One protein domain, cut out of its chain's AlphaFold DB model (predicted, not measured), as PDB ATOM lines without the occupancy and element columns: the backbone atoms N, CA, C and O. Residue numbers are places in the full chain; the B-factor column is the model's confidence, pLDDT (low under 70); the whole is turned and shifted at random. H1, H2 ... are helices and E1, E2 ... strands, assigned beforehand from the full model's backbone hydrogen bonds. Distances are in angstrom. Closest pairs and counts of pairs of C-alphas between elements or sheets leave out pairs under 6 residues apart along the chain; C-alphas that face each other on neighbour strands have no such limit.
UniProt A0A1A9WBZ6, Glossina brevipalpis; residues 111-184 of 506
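Overview. This is residues 111 to 184 of the 506 residues of a protein of Glossina brevipalpis (UniProt A0A1A9WBZ6). Two helices, H1 and H2, lie side by side and run the same way, next to a small two-stranded sheet of E1 and E2 whose strands run back against them; H2 is over one face of the sheet and H1 is toward the E1 side. A loop, residues 140 to 150, reaches beyond the end of E1 before H2 begins, and the last stretch, residues 177 to 184, runs from E2 toward H2. The 74 printed residues hold two named helices and two named strands in the order H1, E1, H2, E2, with the strands parallel in the order E1, E2. The class is mixed, helices and strands, with under half of the residues, 33 of 74, in named elements. The whole is compact, with a radius of gyration of the C-alphas of 11.7 A and a rounded outline of 35 by 27 by 19 A.

Along the chain. The printed part begins at Ser 111, C-alpha at (173.416, 166.547, 170.602). H1 is residues 119 to 126, 10.3 A long from its first C-alpha at (161.871, 175.635, 170.428). E1, residues 135 to 139, spans 13.4 A. H2, residues 151 to 165, is the longest helix at 20.6 A. E2, residues 172 to 176, spans 13.3 A and ends with its C-alpha at (167.101, 168.925, 179.583).

Arrangement. Residues 111 to 112 make a short pairing, parallel, with residues 137 to 138 of E1. H1 and H2 touch, with 10 pairs of C-alphas within 8 A, the closest being those of Tyr 119 and Thr 151 at 6.1 A. They stand at a shallow tilt of 11 degrees and run the same way. The closest C-alphas of H1 and E1 are those of Leu 122 and Leu 138, 7.2 A apart. E1 and E2 are parallel neighbours, with 2 degrees between their directions. The C-alphas of Lys 137 and Glu 174, which face each other, are 4.5 A apart. N 138 and O 174 are within hydrogen-bond range at 2.9 A, as are N 136 and O 172 at 3.0 A. E1, H2 and E2 form a strand-helix-strand unit, two parallel neighbour strands with a helix between them along the chain, and its crossover is right-handed. H1 and E2 are apart. In H1 and H2 every O i to N i+4 pair is within hydrogen-bond range.

Size, cuts and confidence. The two C-alphas farthest apart are those of Val 132 and Leu 146, at 34.9 A, and the C-alphas of Ser 111 and Leu 184 are 22.7 A apart. The printed part has no cut. The link from E1 to H2, 11 residues, is long; those from H1 to E1 and from H2 to E2 are short. The mean pLDDT of the printed part is 91.8, and residues 143 to 147, in the long link, are under 70.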
ATOM      1  N   SER A 111     173.100 165.954 169.299       97.62
ATOM      2  CA  SER A 111     173.416 166.547 170.602       97.62
ATOM      3  C   SER A 111     173.354 168.071 170.564       97.62
ATOM      4  O   SER A 111     174.165 168.717 169.905       97.62
ATOM      5  N   LEU A 112     172.395 168.635 171.298       96.19
ATOM      6  CA  LEU A 112     172.150 170.070 171.455       96.19
ATOM      7  C   LEU A 112     172.008 170.405 172.950       96.19
ATOM      8  O   LEU A 112     170.964 170.865 173.402       96.19
ATOM      9  N   LEU A 113     173.040 170.079 173.739       94.50
ATOM     10  CA  LEU A 113     173.082 170.325 175.194       94.50
ATOM     11  C   LEU A 113     173.875 171.583 175.590       94.50
ATOM     12  O   LEU A 113     173.678 172.143 176.673       94.50
ATOM     13  N   GLU A 114     174.783 172.012 174.714       91.81
ATOM     14  CA  GLU A 114     175.723 173.117 174.938       91.81
ATOM     15  C   GLU A 114     175.074 174.499 174.802       91.81
ATOM     16  O   GLU A 114     175.525 175.457 175.426       91.81
ATOM     17  N   SER A 115     174.019 174.618 173.996       88.31
ATOM     18  CA  SER A 115     173.189 175.818 173.895       88.31
ATOM     19  C   SER A 115     171.806 175.579 174.502       88.31
ATOM     20  O   SER A 115     171.270 174.474 174.470       88.31
ATOM     21  N   GLN A 116     171.227 176.634 175.082       87.56
ATOM     22  CA  GLN A 116     169.806 176.673 175.428       87.56
ATOM     23  C   GLN A 116     169.041 177.072 174.164       87.56
ATOM     24  O   GLN A 116     168.775 178.252 173.929       87.56
ATOM     25  N   ASP A 117     168.796 176.093 173.299       86.88
ATOM     26  CA  ASP A 117     168.205 176.331 171.986       86.88
ATOM     27  C   ASP A 117     166.721 176.704 172.108       86.88
ATOM     28  O   ASP A 117     165.966 176.153 172.912       86.88
ATOM     29  N   SER A 118     166.268 177.640 171.272       92.19
ATOM     30  CA  SER A 118     164.842 177.961 171.185       92.19
ATOM     31  C   SER A 118     164.047 176.770 170.641       92.19
ATOM     32  O   SER A 118     164.547 175.994 169.825       92.19
ATOM     33  N   TYR A 119     162.758 176.667 170.989       92.56
ATOM     34  CA  TYR A 119     161.871 175.635 170.428       92.56
ATOM     35  C   TYR A 119     161.871 175.605 168.886       92.56
ATOM     36  O   TYR A 119     161.677 174.542 168.306       92.56
ATOM     37  N   ASN A 120     162.157 176.727 168.214       92.94
ATOM     38  CA  ASN A 120     162.291 176.784 166.757       92.94
ATOM     39  C   ASN A 120     163.569 176.086 166.251       92.94
ATOM     40  O   ASN A 120     163.514 175.392 165.241       92.94
ATOM     41  N   GLN A 121     164.699 176.217 166.956       93.19
ATOM     42  CA  GLN A 121     165.941 175.489 166.648       93.19
ATOM     43  C   GLN A 121     165.814 173.997 166.982       93.19
ATOM     44  O   GLN A 121     166.277 173.155 166.218       93.19
ATOM     45  N   LEU A 122     165.117 173.651 168.068       95.38
ATOM     46  CA  LEU A 122     164.811 172.256 168.398       95.38
ATOM     47  C   LEU A 122     163.851 171.621 167.374       95.38
ATOM     48  O   LEU A 122     164.017 170.464 167.001       95.38
ATOM     49  N   LEU A 123     162.882 172.374 166.849       95.69
ATOM     50  CA  LEU A 123     162.083 171.952 165.692       95.69
ATOM     51  C   LEU A 123     162.949 171.808 164.425       95.69
ATOM     52  O   LEU A 123     162.782 170.836 163.687       95.69
ATOM     53  N   GLU A 124     163.906 172.718 164.199       95.50
ATOM     54  CA  GLU A 124     164.876 172.619 163.097       95.50
ATOM     55  C   GLU A 124     165.818 171.408 163.243       95.50
ATOM     56  O   GLU A 124     166.275 170.889 162.228       95.50
ATOM     57  N   SER A 125     166.071 170.899 164.452       95.94
ATOM     58  CA  SER A 125     166.840 169.662 164.653       95.94
ATOM     59  C   SER A 125     165.996 168.401 164.430       95.94
ATOM     60  O   SER A 125     166.465 167.430 163.835       95.94
ATOM     61  N   LEU A 126     164.714 168.417 164.818       96.88
ATOM     62  CA  LEU A 126     163.834 167.245 164.733       96.88
ATOM     63  C   LEU A 126     163.530 166.777 163.299       96.88
ATOM     64  O   LEU A 126     163.245 165.592 163.109       96.88
ATOM     65  N   GLN A 127     163.619 167.642 162.286       96.12
ATOM     66  CA  GLN A 127     163.503 167.245 160.867       96.12
ATOM     67  C   GLN A 127     164.662 166.354 160.379       96.12
ATOM     68  O   GLN A 127     164.470 165.580 159.442       96.12
ATOM     69  N   PHE A 128     165.825 166.406 161.038       96.88
ATOM     70  CA  PHE A 128     166.986 165.558 160.741       96.88
ATOM     71  C   PHE A 128     166.950 164.200 161.471       96.88
ATOM     72  O   PHE A 128     167.863 163.387 161.345       96.88
ATOM     73  N   THR A 129     165.891 163.914 162.238       97.56
ATOM     74  CA  THR A 129     165.714 162.590 162.853       97.56
ATOM     75  C   THR A 129     165.338 161.540 161.811       97.56
ATOM     76  O   THR A 129     164.458 161.747 160.968       97.56
ATOM     77  N   HIS A 130     165.976 160.372 161.882       97.31
ATOM     78  CA  HIS A 130     165.822 159.289 160.910       97.31
ATOM     79  C   HIS A 130     165.856 157.907 161.582       97.31
ATOM     80  O   HIS A 130     166.262 157.770 162.733       97.31
ATOM     81  N   ALA A 131     165.533 156.855 160.822       97.44
ATOM     82  CA  ALA A 131     165.575 155.458 161.285       97.44
ATOM     83  C   ALA A 131     166.966 154.970 161.733       97.44
ATOM     84  O   ALA A 131     167.079 153.895 162.311       97.44
ATOM     85  N   VAL A 132     168.022 155.745 161.465       97.50
ATOM     86  CA  VAL A 132     169.407 155.483 161.891       97.50
ATOM     87  C   VAL A 132     169.849 156.341 163.086       97.50
ATOM     88  O   VAL A 132     170.972 156.179 163.560       97.50
ATOM     89  N   THR A 133     169.003 157.252 163.579       98.38
ATOM     90  CA  THR A 133     169.299 158.098 164.743       98.38
ATOM     91  C   THR A 133     169.267 157.252 166.016       98.38
ATOM     92  O   THR A 133     168.224 156.719 166.390       98.38
ATOM     93  N   LYS A 134     170.425 157.132 166.675       98.38
ATOM     94  CA  LYS A 134     170.647 156.313 167.876       98.38
ATOM     95  C   LYS A 134     170.678 157.113 169.171       98.38
ATOM     96  O   LYS A 134     170.299 156.578 170.206       98.38
ATOM     97  N   SER A 135     171.099 158.374 169.119       98.44
ATOM     98  CA  SER A 135     171.057 159.288 170.264       98.44
ATOM     99  C   SER A 135     170.368 160.587 169.875       98.44
ATOM    100  O   SER A 135     170.692 161.158 168.833       98.44
ATOM    101  N   LEU A 136     169.474 161.066 170.735       98.31
ATOM    102  CA  LEU A 136     168.815 162.364 170.627       98.31
ATOM    103  C   LEU A 136     168.903 163.067 171.984       98.31
ATOM    104  O   LEU A 136     168.210 162.682 172.924       98.31
ATOM    105  N   LYS A 137     169.780 164.069 172.089       98.12
ATOM    106  CA  LYS A 137     170.003 164.864 173.301       98.12
ATOM    107  C   LYS A 137     169.609 166.310 173.021       98.12
ATOM    108  O   LYS A 137     170.235 166.954 172.178       98.12
ATOM    109  N   LEU A 138     168.570 166.807 173.685       97.38
ATOM    110  CA  LEU A 138     167.973 168.120 173.427       97.38
ATOM    111  C   LEU A 138     167.891 168.941 174.715       97.38
ATOM    112  O   LEU A 138     167.471 168.424 175.753       97.38
ATOM    113  N   ARG A 139     168.227 170.230 174.626       96.12
ATOM    114  CA  ARG A 139     168.071 171.188 175.720       96.12
ATOM    115  C   ARG A 139     167.118 172.317 175.353       96.12
ATOM    116  O   ARG A 139     167.289 172.970 174.330       96.12
ATOM    117  N   GLY A 140     166.124 172.532 176.204       93.25
ATOM    118  CA  GLY A 140     165.104 173.559 176.050       93.25
ATOM    119  C   GLY A 140     165.587 174.966 176.404       93.25
ATOM    120  O   GLY A 140     166.626 175.136 177.054       93.25
ATOM    121  N   PRO A 141     164.807 175.991 176.019       90.25
ATOM    122  CA  PRO A 141     164.963 177.326 176.573       90.25
ATOM    123  C   PRO A 141     164.527 177.303 178.046       90.25
ATOM    124  O   PRO A 141     163.481 176.742 178.370       90.25
ATOM    125  N   SER A 142     165.314 177.921 178.933       74.56
ATOM    126  CA  SER A 142     165.078 177.880 180.384       74.56
ATOM    127  C   SER A 142     163.634 178.248 180.778       74.56
ATOM    128  O   SER A 142     163.061 179.212 180.261       74.56
ATOM    129  N   GLN A 143     163.089 177.497 181.744       65.75
ATOM    130  CA  GLN A 143     161.696 177.483 182.239       65.75
ATOM    131  C   GLN A 143     161.048 178.865 182.469       65.75
ATOM    132  O   GLN A 143     159.832 179.013 182.396       65.75
ATOM    133  N   LYS A 144     161.852 179.911 182.707       61.41
ATOM    134  CA  LYS A 144     161.405 181.300 182.933       61.41
ATOM    135  C   LYS A 144     160.657 181.927 181.740       61.41
ATOM    136  O   LYS A 144     160.074 183.002 181.882       61.41
ATOM    137  N   ALA A 145     160.669 181.297 180.567       55.09
ATOM    138  CA  ALA A 145     159.951 181.763 179.384       55.09
ATOM    139  C   ALA A 145     158.449 181.398 179.421       55.09
ATOM    140  O   ALA A 145     158.049 180.321 178.986       55.09
ATOM    141  N   LEU A 146     157.599 182.355 179.821       57.66
ATOM    142  CA  LEU A 146     156.118 182.278 179.895       57.66
ATOM    143  C   LEU A 146     155.375 181.865 178.592       57.66
ATOM    144  O   LEU A 146     154.148 181.760 178.574       57.66
ATOM    145  N   ASN A 147     156.088 181.618 177.493       63.62
ATOM    146  CA  ASN A 147     155.560 181.466 176.136       63.62
ATOM    147  C   ASN A 147     155.369 179.997 175.697       63.62
ATOM    148  O   ASN A 147     155.677 179.650 174.560       63.62
ATOM    149  N   TYR A 148     154.837 179.121 176.563       70.88
ATOM    150  CA  TYR A 148     154.494 177.744 176.156       70.88
ATOM    151  C   TYR A 148     153.446 177.700 175.031       70.88
ATOM    152  O   TYR A 148     153.556 176.904 174.094       70.88
ATOM    153  N   LYS A 149     152.417 178.556 175.137       78.62
ATOM    154  CA  LYS A 149     151.257 178.584 174.237       78.62
ATOM    155  C   LYS A 149     151.703 178.863 172.797       78.62
ATOM    156  O   LYS A 149     152.035 179.994 172.454       78.62
ATOM    157  N   GLY A 150     151.686 177.824 171.962       85.00
ATOM    158  CA  GLY A 150     152.188 177.855 170.590       85.00
ATOM    159  C   GLY A 150     153.394 176.936 170.399       85.00
ATOM    160  O   GLY A 150     153.230 175.748 170.124       85.00
ATOM    161  N   THR A 151     154.611 177.474 170.496       88.56
ATOM    162  CA  THR A 151     155.839 176.759 170.094       88.56
ATOM    163  C   THR A 151     156.134 175.518 170.936       88.56
ATOM    164  O   THR A 151     156.574 174.519 170.372       88.56
ATOM    165  N   GLY A 152     155.835 175.529 172.239       89.94
ATOM    166  CA  GLY A 152     156.017 174.365 173.115       89.94
ATOM    167  C   GLY A 152     155.074 173.203 172.779       89.94
ATOM    168  O   GLY A 152     155.503 172.049 172.742       89.94
ATOM    169  N   GLU A 153     153.813 173.494 172.449       92.44
ATOM    170  CA  GLU A 153     152.828 172.490 172.009       92.44
ATOM    171  C   GLU A 153     153.223 171.886 170.648       92.44
ATOM    172  O   GLU A 153     153.217 170.665 170.461       92.44
ATOM    173  N   ILE A 154     153.628 172.741 169.700       94.38
ATOM    174  CA  ILE A 154     154.106 172.328 168.371       94.38
ATOM    175  C   ILE A 154     155.373 171.473 168.498       94.38
ATOM    176  O   ILE A 154     155.483 170.449 167.818       94.38
ATOM    177  N   PHE A 155     156.301 171.842 169.388       95.50
ATOM    178  CA  PHE A 155     157.479 171.039 169.708       95.50
ATOM    179  C   PHE A 155     157.097 169.669 170.281       95.50
ATOM    180  O   PHE A 155     157.496 168.663 169.703       95.50
ATOM    181  N   ASN A 156     156.266 169.598 171.327       95.06
ATOM    182  CA  ASN A 156     155.848 168.326 171.931       95.06
ATOM    183  C   ASN A 156     155.154 167.397 170.917       95.06
ATOM    184  O   ASN A 156     155.492 166.215 170.820       95.06
ATOM    185  N   ARG A 157     154.247 167.934 170.087       96.19
ATOM    186  CA  ARG A 157     153.586 167.186 169.001       96.19
ATOM    187  C   ARG A 157     154.576 166.705 167.931       96.19
ATOM    188  O   ARG A 157     154.415 165.603 167.405       96.19
ATOM    189  N   THR A 158     155.595 167.499 167.609       97.06
ATOM    190  CA  THR A 158     156.613 167.148 166.602       97.06
ATOM    191  C   THR A 158     157.618 166.134 167.145       97.06
ATOM    192  O   THR A 158     157.917 165.171 166.449       97.06
ATOM    193  N   LEU A 159     158.067 166.280 168.394       97.38
ATOM    194  CA  LEU A 159     158.919 165.323 169.106       97.38
ATOM    195  C   LEU A 159     158.238 163.952 169.192       97.38
ATOM    196  O   LEU A 159     158.799 162.959 168.739       97.38
ATOM    197  N   SER A 160     156.998 163.919 169.686       96.94
ATOM    198  CA  SER A 160     156.144 162.726 169.762       96.94
ATOM    199  C   SER A 160     156.029 162.004 168.408       96.94
ATOM    200  O   SER A 160     156.279 160.799 168.297       96.94
ATOM    201  N   LYS A 161     155.767 162.762 167.335       97.19
ATOM    202  CA  LYS A 161     155.723 162.248 165.961       97.19
ATOM    203  C   LYS A 161     157.078 161.715 165.482       97.19
ATOM    204  O   LYS A 161     157.119 160.609 164.952       97.19
ATOM    205  N   SER A 162     158.167 162.460 165.669       97.31
ATOM    206  CA  SER A 162     159.514 162.056 165.240       97.31
ATOM    207  C   SER A 162     160.003 160.805 165.968       97.31
ATOM    208  O   SER A 162     160.534 159.903 165.324       97.31
ATOM    209  N   LEU A 163     159.766 160.692 167.278       97.38
ATOM    210  CA  LEU A 163     160.083 159.486 168.047       97.38
ATOM    211  C   LEU A 163     159.320 158.261 167.516       97.38
ATOM    212  O   LEU A 163     159.927 157.212 167.316       97.38
ATOM    213  N   THR A 164     158.033 158.431 167.189       96.56
ATOM    214  CA  THR A 164     157.175 157.351 166.670       96.56
ATOM    215  C   THR A 164     157.527 156.940 165.234       96.56
ATOM    216  O   THR A 164     157.579 155.749 164.932       96.56
ATOM    217  N   SER A 165     157.719 157.900 164.316       96.31
ATOM    218  CA  SER A 165     157.830 157.618 162.872       96.31
ATOM    219  C   SER A 165     159.249 157.620 162.317       96.31
ATOM    220  O   SER A 165     159.475 157.032 161.260       96.31
ATOM    221  N   ASN A 166     160.184 158.309 162.974       96.25
ATOM    222  CA  ASN A 166     161.549 158.466 162.483       96.25
ATOM    223  C   ASN A 166     162.527 157.648 163.326       96.25
ATOM    224  O   ASN A 166     163.239 156.826 162.767       96.25
ATOM    225  N   CYS A 167     162.561 157.836 164.647       97.19
ATOM    226  CA  CYS A 167     163.640 157.361 165.525       97.19
ATOM    227  C   CYS A 167     163.574 155.859 165.893       97.19
ATOM    228  O   CYS A 167     163.813 155.490 167.037       97.19
ATOM    229  N   THR A 168     163.263 154.956 164.962       96.81
ATOM    230  CA  THR A 168     162.986 153.535 165.280       96.81
ATOM    231  C   THR A 168     164.165 152.755 165.893       96.81
ATOM    232  O   THR A 168     163.947 151.724 166.533       96.81
ATOM    233  N   GLN A 169     165.405 153.240 165.757       97.56
ATOM    234  CA  GLN A 169     166.621 152.640 166.334       97.56
ATOM    235  C   GLN A 169     167.249 153.469 167.472       97.56
ATOM    236  O   GLN A 169     168.450 153.334 167.725       97.56
ATOM    237  N   LEU A 170     166.471 154.329 168.138       98.44
ATOM    238  CA  LEU A 170     166.961 155.178 169.226       98.44
ATOM    239  C   LEU A 170     167.371 154.332 170.440       98.44
ATOM    240  O   LEU A 170     166.523 153.744 171.100       98.44
ATOM    241  N   ASP A 171     168.668 154.300 170.750       98.44
ATOM    242  CA  ASP A 171     169.203 153.700 171.978       98.44
ATOM    243  C   ASP A 171     169.114 154.691 173.162       98.44
ATOM    244  O   ASP A 171     168.889 154.273 174.298       98.44
ATOM    245  N   THR A 172     169.256 155.999 172.895       98.62
ATOM    246  CA  THR A 172     169.399 157.063 173.906       98.62
ATOM    247  C   THR A 172     168.526 158.288 173.612       98.62
ATOM    248  O   THR A 172     168.611 158.878 172.532       98.62
ATOM    249  N   LEU A 173     167.752 158.727 174.607       98.44
ATOM    250  CA  LEU A 173     166.937 159.944 174.592       98.44
ATOM    251  C   LEU A 173     167.234 160.756 175.854       98.44
ATOM    252  O   LEU A 173     167.094 160.247 176.964       98.44
ATOM    253  N   GLU A 174     167.637 162.012 175.686       98.19
ATOM    254  CA  GLU A 174     167.977 162.900 176.799       98.19
ATOM    255  C   GLU A 174     167.325 164.271 176.596       98.19
ATOM    256  O   GLU A 174     167.507 164.907 175.555       98.19
ATOM    257  N   LEU A 175     166.549 164.711 177.583       97.38
ATOM    258  CA  LEU A 175     165.760 165.938 177.565       97.38
ATOM    259  C   LEU A 175     166.144 166.779 178.789       97.38
ATOM    260  O   LEU A 175     166.054 166.298 179.919       97.38
ATOM    261  N   TYR A 176     166.592 168.014 178.553       96.69
ATOM    262  CA  TYR A 176     167.101 168.925 179.583       96.69
ATOM    263  C   TYR A 176     166.381 170.274 179.540       96.69
ATOM    264  O   TYR A 176     166.355 170.893 178.479       96.69
ATOM    265  N   SER A 177     165.852 170.784 180.654       94.56
ATOM    266  CA  SER A 177     165.211 172.117 180.707       94.56
ATOM    267  C   SER A 177     164.070 172.314 179.681       94.56
ATOM    268  O   SER A 177     163.862 173.417 179.179       94.56
ATOM    269  N   ILE A 178     163.360 171.242 179.304       93.88
ATOM    270  CA  ILE A 178     162.252 171.255 178.322       93.88
ATOM    271  C   ILE A 178     160.907 171.184 179.050       93.88
ATOM    272  O   ILE A 178     160.734 170.338 179.920       93.88
ATOM    273  N   LEU A 179     159.937 171.998 178.621       92.88
ATOM    274  CA  LEU A 179     158.549 171.929 179.084       92.88
ATOM    275  C   LEU A 179     157.773 170.853 178.302       92.88
ATOM    276  O   LEU A 179     157.521 170.998 177.099       92.88
ATOM    277  N   LEU A 180     157.423 169.760 178.978       92.88
ATOM    278  CA  LEU A 180     156.814 168.566 178.390       92.88
ATOM    279  C   LEU A 180     155.293 168.530 178.600       92.88
ATOM    280  O   LEU A 180     154.786 168.823 179.682       92.88
ATOM    281  N   ASP A 181     154.554 168.112 177.573       92.31
ATOM    282  CA  ASP A 181     153.101 167.926 177.638       92.31
ATOM    283  C   ASP A 181     152.756 166.448 177.472       92.31
ATOM    284  O   ASP A 181     152.755 165.890 176.369       92.31
ATOM    285  N   LEU A 182     152.470 165.799 178.596       88.44
ATOM    286  CA  LEU A 182     152.307 164.347 178.669       88.44
ATOM    287  C   LEU A 182     150.981 163.865 178.056       88.44
ATOM    288  O   LEU A 182     150.800 162.666 177.839       88.44
ATOM    289  N   THR A 183     150.083 164.792 177.692       89.50
ATOM    290  CA  THR A 183     148.917 164.492 176.843       89.50
ATOM    291  C   THR A 183     149.313 164.253 175.380       89.50
ATOM    292  O   THR A 183     148.638 163.506 174.672       89.50
ATOM    293  N   LEU A 184     150.432 164.838 174.932       92.19
ATOM    294  CA  LEU A 184     150.975 164.714 173.575       92.19
ATOM    295  C   LEU A 184     152.136 163.704 173.509       92.19
ATOM    296  O   LEU A 184     152.302 163.005 172.502       92.19
TER     297      LEU A 184